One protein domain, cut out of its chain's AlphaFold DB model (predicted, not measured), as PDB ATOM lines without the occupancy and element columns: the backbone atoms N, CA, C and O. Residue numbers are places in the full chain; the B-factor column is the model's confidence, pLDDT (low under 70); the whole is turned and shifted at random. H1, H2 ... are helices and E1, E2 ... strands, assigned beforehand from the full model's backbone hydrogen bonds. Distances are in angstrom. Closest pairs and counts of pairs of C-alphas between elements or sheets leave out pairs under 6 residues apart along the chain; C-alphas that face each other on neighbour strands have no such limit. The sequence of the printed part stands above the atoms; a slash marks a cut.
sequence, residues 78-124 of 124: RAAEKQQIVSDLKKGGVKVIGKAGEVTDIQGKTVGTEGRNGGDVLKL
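This is residues 78 to 124 of the 124 residues of an uncharacterized protein of Aspergillus terreus (UniProt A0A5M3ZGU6). A small three-stranded sheet with a wide loop, residues 106 to 120, makes the body, and helix H1 leads away from it as an arm whose residues 78 to 85 stand free. The 47 printed residues hold H1, E1, E2 and E3 in that order, under half of them in named elements, mixed helices and strands. The sheet order is E2, E1, E3, mixed; the whole is only just compact, close to loose, radius of gyration of the C-alphas 11.2 A, spanning 33 by 22 by 15 A.

H1, residues 78 to 91, begins at C-alpha 78 (-3.835, -3.897, 12.666) and is 19.8 A long. E1 is residues 95 to 97, 6.7 A; E2 is 103 to 105, 7.1 A; E3 is 121 to 123, 6.5 A, ending at C-alpha 123 (2.337, 1.090, 33.285).

H1 is not on the sheet and has every O i to N i+4 pair within hydrogen-bond range. E1 and E2 form an antiparallel hairpin at 139 degrees, with N 96 and O 104 2.8 A apart. E1 and E3 are parallel at 27 degrees, with N 97 and O 122 2.8 A apart.

The C-alphas of Arg 78 and Glu 114, the two farthest apart, are 34.9 A apart. The printed part has no cut; the link E2 to E3 is long. The pLDDT is under 70 at residue 78 and residues 110 to 119.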
ATOM      1  N   ARG A  78      -4.589  -4.578  11.592       68.38
ATOM      2  CA  ARG A  78      -3.835  -3.897  12.666       68.38
ATOM      3  C   ARG A  78      -4.425  -2.552  13.107       68.38
ATOM      4  O   ARG A  78      -4.287  -2.186  14.267       68.38
ATOM      5  N   ALA A  79      -5.067  -1.803  12.211       72.06
ATOM      6  CA  ALA A  79      -5.763  -0.566  12.575       72.06
ATOM      7  C   ALA A  79      -7.100  -0.839  13.290       72.06
ATOM      8  O   ALA A  79      -7.374  -0.217  14.311       72.06
ATOM      9  N   ALA A  80      -7.889  -1.797  12.795       77.38
ATOM     10  CA  ALA A  80      -9.152  -2.209  13.408       77.38
ATOM     11  C   ALA A  80      -8.937  -2.897  14.769       77.38
ATOM     12  O   ALA A  80      -9.642  -2.619  15.727       77.38
ATOM     13  N   GLU A  81      -7.898  -3.718  14.880       80.12
ATOM     14  CA  GLU A  81      -7.451  -4.402  16.091       80.12
ATOM     15  C   GLU A  81      -6.965  -3.394  17.134       80.12
ATOM     16  O   GLU A  81      -7.387  -3.452  18.282       80.12
ATOM     17  N   LYS A  82      -6.168  -2.391  16.734       81.56
ATOM     18  CA  LYS A  82      -5.807  -1.276  17.624       81.56
ATOM     19  C   LYS A  82      -7.040  -0.525  18.126       81.56
ATOM     20  O   LYS A  82      -7.101  -0.203  19.306       81.56
ATOM     21  N   GLN A  83      -8.018  -0.251  17.260       83.06
ATOM     22  CA  GLN A  83      -9.267   0.405  17.663       83.06
ATOM     23  C   GLN A  83     -10.085  -0.464  18.625       83.06
ATOM     24  O   GLN A  83     -10.635   0.056  19.593       83.06
ATOM     25  N   GLN A  84     -10.119  -1.777  18.397       85.88
ATOM     26  CA  GLN A  84     -10.819  -2.732  19.247       85.88
ATOM     27  C   GLN A  84     -10.163  -2.831  20.631       85.88
ATOM     28  O   GLN A  84     -10.848  -2.646  21.634       85.88
ATOM     29  N   ILE A  85      -8.833  -2.957  20.687       85.38
ATOM     30  CA  ILE A  85      -8.051  -2.944  21.934       85.38
ATOM     31  C   ILE A  85      -8.288  -1.641  22.708       85.38
ATOM     32  O   ILE A  85      -8.591  -1.677  23.896       85.38
ATOM     33  N   VAL A  86      -8.218  -0.483  22.043       85.44
ATOM     34  CA  VAL A  86      -8.492   0.816  22.685       85.44
ATOM     35  C   VAL A  86      -9.933   0.891  23.207       85.44
ATOM     36  O   VAL A  86     -10.168   1.453  24.276       85.44
ATOM     37  N   SER A  87     -10.901   0.304  22.497       85.62
ATOM     38  CA  SER A  87     -12.302   0.272  22.933       85.62
ATOM     39  C   SER A  87     -12.520  -0.599  24.172       85.62
ATOM     40  O   SER A  87     -13.291  -0.214  25.051       85.62
ATOM     41  N   ASP A  88     -11.815  -1.723  24.281       87.50
ATOM     42  CA  ASP A  88     -11.934  -2.637  25.415       87.50
ATOM     43  C   ASP A  88     -11.214  -2.087  26.652       87.50
ATOM     44  O   ASP A  88     -11.780  -2.104  27.744       87.50
ATOM     45  N   LEU A  89     -10.044  -1.462  26.469       85.75
ATOM     46  CA  LEU A  89      -9.357  -0.714  27.529       85.75
ATOM     47  C   LEU A  89     -10.232   0.428  28.070       85.75
ATOM     48  O   LEU A  89     -10.298   0.640  29.282       85.75
ATOM     49  N   LYS A  90     -10.954   1.134  27.189       83.62
ATOM     50  CA  LYS A  90     -11.872   2.214  27.580       83.62
ATOM     51  C   LYS A  90     -13.075   1.696  28.368       83.62
ATOM     52  O   LYS A  90     -13.460   2.317  29.354       83.62
ATOM     53  N   LYS A  91     -13.664   0.566  27.961       84.94
ATOM     54  CA  LYS A  91     -14.750  -0.088  28.719       84.94
ATOM     55  C   LYS A  91     -14.272  -0.578  30.088       84.94
ATOM     56  O   LYS A  91     -15.042  -0.528  31.038       84.94
ATOM     57  N   GLY A  92     -13.016  -1.019  30.180       81.31
ATOM     58  CA  GLY A  92     -12.382  -1.471  31.421       81.31
ATOM     59  C   GLY A  92     -11.940  -0.355  32.374       81.31
ATOM     60  O   GLY A  92     -11.482  -0.660  33.470       81.31
ATOM     61  N   GLY A  93     -12.058   0.924  31.990       79.88
ATOM     62  CA  GLY A  93     -11.684   2.055  32.850       79.88
ATOM     63  C   GLY A  93     -10.193   2.094  33.209       79.88
ATOM     64  O   GLY A  93      -9.839   2.540  34.302       79.88
ATOM     65  N   VAL A  94      -9.332   1.596  32.315       83.62
ATOM     66  CA  VAL A  94      -7.889   1.462  32.555       83.62
ATOM     67  C   VAL A  94      -7.215   2.833  32.588       83.62
ATOM     68  O   VAL A  94      -7.392   3.641  31.676       83.62
ATOM     69  N   LYS A  95      -6.395   3.077  33.615       84.75
ATOM     70  CA  LYS A  95      -5.562   4.287  33.727       84.75
ATOM     71  C   LYS A  95      -4.133   3.988  33.276       84.75
ATOM     72  O   LYS A  95      -3.581   2.942  33.614       84.75
ATOM     73  N   VAL A  96      -3.531   4.911  32.535       85.69
ATOM     74  CA  VAL A  96      -2.179   4.800  31.980       85.69
ATOM     75  C   VAL A  96      -1.198   5.569  32.864       85.69
ATOM     76  O   VAL A  96      -1.437   6.729  33.187       85.69
ATOM     77  N   ILE A  97      -0.092   4.932  33.257       84.00
ATOM     78  CA  ILE A  97       0.989   5.574  34.015       84.00
ATOM     79  C   ILE A  97       2.206   5.770  33.115       84.00
ATOM     80  O   ILE A  97       2.801   4.798  32.647       84.00
ATOM     81  N   GLY A  98       2.586   7.029  32.899       80.75
ATOM     82  CA  GLY A  98       3.782   7.407  32.153       80.75
ATOM     83  C   GLY A  98       5.077   7.207  32.949       80.75
ATOM     84  O   GLY A  98       5.078   7.072  34.172       80.75
ATOM     85  N   LYS A  99       6.223   7.259  32.260       80.81
ATOM     86  CA  LYS A  99       7.562   7.060  32.860       80.81
ATOM     87  C   LYS A  99       7.903   8.054  33.976       80.81
ATOM     88  O   LYS A  99       8.701   7.735  34.850       80.81
ATOM     89  N   ALA A 100       7.284   9.235  33.954       78.31
ATOM     90  CA  ALA A 100       7.420  10.269  34.978       78.31
ATOM     91  C   ALA A 100       6.467  10.081  36.182       78.31
ATOM     92  O   ALA A 100       6.427  10.934  37.061       78.31
ATOM     93  N   GLY A 101       5.689   8.990  36.231       78.31
ATOM     94  CA  GLY A 101       4.700   8.729  37.290       78.31
ATOM     95  C   GLY A 101       3.359   9.455  37.106       78.31
ATOM     96  O   GLY A 101       2.493   9.380  37.971       78.31
ATOM     97  N   GLU A 102       3.184  10.137  35.978       81.56
ATOM     98  CA  GLU A 102       1.949  10.784  35.534       81.56
ATOM     99  C   GLU A 102       0.832   9.757  35.307       81.56
ATOM    100  O   GLU A 102       1.044   8.791  34.578       81.56
ATOM    101  N   VAL A 103      -0.358   9.992  35.873       81.56
ATOM    102  CA  VAL A 103      -1.557   9.170  35.641       81.56
ATOM    103  C   VAL A 103      -2.483   9.875  34.648       81.56
ATOM    104  O   VAL A 103      -3.057  10.928  34.943       81.56
ATOM    105  N   THR A 104      -2.654   9.282  33.470       79.81
ATOM    106  CA  THR A 104      -3.527   9.778  32.402       79.81
ATOM    107  C   THR A 104      -4.563   8.739  31.985       79.81
ATOM    108  O   THR A 104      -4.378   7.532  32.129       79.81
ATOM    109  N   ASP A 105      -5.708   9.207  31.497       81.75
ATOM    110  CA  ASP A 105      -6.682   8.356  30.811       81.75
ATOM    111  C   ASP A 105      -6.115   7.921  29.442       81.75
ATOM    112  O   ASP A 105      -5.202   8.550  28.907       81.75
ATOM    113  N   ILE A 106      -6.702   6.905  28.810       77.75
ATOM    114  CA  ILE A 106      -6.345   6.402  27.468       77.75
ATOM    115  C   ILE A 106      -6.396   7.525  26.409       77.75
ATOM    116  O   ILE A 106      -5.755   7.440  25.364       77.75
ATOM    117  N   GLN A 107      -7.149   8.599  26.678       75.00
ATOM    118  CA  GLN A 107      -7.274   9.788  25.825       75.00
ATOM    119  C   GLN A 107      -6.283  10.921  26.167       75.00
ATOM    120  O   GLN A 107      -6.374  11.995  25.577       75.00
ATOM    121  N   GLY A 108      -5.364  10.715  27.117       72.69
ATOM    122  CA  GLY A 108      -4.345  11.697  27.508       72.69
ATOM    123  C   GLY A 108      -4.845  12.815  28.428       72.69
ATOM    124  O   GLY A 108      -4.155  13.816  28.604       72.69
ATOM    125  N   LYS A 109      -6.038  12.680  29.022       76.69
ATOM    126  CA  LYS A 109      -6.496  13.607  30.067       76.69
ATOM    127  C   LYS A 109      -5.860  13.241  31.401       76.69
ATOM    128  O   LYS A 109      -5.879  12.074  31.789       76.69
ATOM    129  N   THR A 110      -5.335  14.239  32.103       69.56
ATOM    130  CA  THR A 110      -4.820  14.078  33.462       69.56
ATOM    131  C   THR A 110      -5.978  13.737  34.392       69.56
ATOM    132  O   THR A 110      -6.972  14.461  34.469       69.56
ATOM    133  N   VAL A 111      -5.877  12.595  35.067       69.19
ATOM    134  CA  VAL A 111      -6.884  12.158  36.035       69.19
ATOM    135  C   VAL A 111      -6.232  12.235  37.403       69.19
ATOM    136  O   VAL A 111      -5.191  11.620  37.626       69.19
ATOM    137  N   GLY A 112      -6.821  13.020  38.306       60.69
ATOM    138  CA  GLY A 112      -6.330  13.135  39.676       60.69
ATOM    139  C   GLY A 112      -6.222  11.762  40.344       60.69
ATOM    140  O   GLY A 112      -7.028  10.861  40.099       60.69
ATOM    141  N   THR A 113      -5.226  11.608  41.213       55.81
ATOM    142  CA  THR A 113      -4.953  10.400  42.014       55.81
ATOM    143  C   THR A 113      -6.018  10.116  43.081       55.81
ATOM    144  O   THR A 113      -5.829   9.254  43.938       55.81
ATOM    145  N   GLU A 114      -7.143  10.825  43.050       51.91
ATOM    146  CA  GLU A 114      -8.210  10.732  44.034       51.91
ATOM    147  C   GLU A 114      -9.345   9.869  43.490       51.91
ATOM    148  O   GLU A 114     -10.160  10.281  42.669       51.91
ATOM    149  N   GLY A 115      -9.359   8.617  43.938       48.41
ATOM    150  CA  GLY A 115     -10.448   7.689  43.679       48.41
ATOM    151  C   GLY A 115      -9.928   6.283  43.462       48.41
ATOM    152  O   GLY A 115      -9.619   5.891  42.334       48.41
ATOM    153  N   ARG A 116      -9.865   5.515  44.556       52.41
ATOM    154  CA  ARG A 116      -9.801   4.048  44.554       52.41
ATOM    155  C   ARG A 116     -11.099   3.495  43.952       52.41
ATOM    156  O   ARG A 116     -11.945   2.978  44.666       52.41
ATOM    157  N   ASN A 117     -11.262   3.631  42.644       51.47
ATOM    158  CA  ASN A 117     -12.397   3.090  41.910       51.47
ATOM    159  C   ASN A 117     -11.854   2.088  40.893       51.47
ATOM    160  O   ASN A 117     -11.334   2.513  39.870       51.47
ATOM    161  N   GLY A 118     -11.925   0.800  41.254       57.25
ATOM    162  CA  GLY A 118     -11.987  -0.449  40.465       57.25
ATOM    163  C   GLY A 118     -11.318  -0.641  39.092       57.25
ATOM    164  O   GLY A 118     -11.529  -1.698  38.512       57.25
ATOM    165  N   GLY A 119     -10.578   0.319  38.544       63.28
ATOM    166  CA  GLY A 119      -9.934   0.224  37.234       63.28
ATOM    167  C   GLY A 119      -8.521  -0.337  37.338       63.28
ATOM    168  O   GLY A 119      -7.757   0.060  38.221       63.28
ATOM    169  N   ASP A 120      -8.184  -1.249  36.429       74.25
ATOM    170  CA  ASP A 120      -6.846  -1.828  36.317       74.25
ATOM    171  C   ASP A 120      -5.837  -0.768  35.829       74.25
ATOM    172  O   ASP A 120      -6.199   0.181  35.122       74.25
ATOM    173  N   VAL A 121      -4.569  -0.880  36.227       78.12
ATOM    174  CA  VAL A 121      -3.549   0.157  35.973       78.12
ATOM    175  C   VAL A 121      -2.495  -0.357  35.001       78.12
ATOM    176  O   VAL A 121      -1.807  -1.337  35.278       78.12
ATOM    177  N   LEU A 122      -2.316   0.343  33.878       78.88
ATOM    178  CA  LEU A 122      -1.336   0.002  32.850       78.88
ATOM    179  C   LEU A 122      -0.111   0.921  32.948       78.88
ATOM    180  O   LEU A 122      -0.217   2.131  32.749       78.88
ATOM    181  N   LYS A 123       1.065   0.354  33.224       79.56
ATOM    182  CA  LYS A 123       2.337   1.090  33.285       79.56
ATOM    183  C   LYS A 123       3.095   0.965  31.959       79.56
ATOM    184  O   LYS A 123       3.243  -0.148  31.458       79.56
ATOM    185  N   LEU A 124       3.552   2.095  31.411       74.31
ATOM    186  CA  LEU A 124       4.293   2.183  30.141       74.31
ATOM    187  C   LEU A 124       5.809   2.340  30.323       74.31
ATOM    188  O   LEU A 124       6.244   2.916  31.346       74.31
TER     189      LEU A 124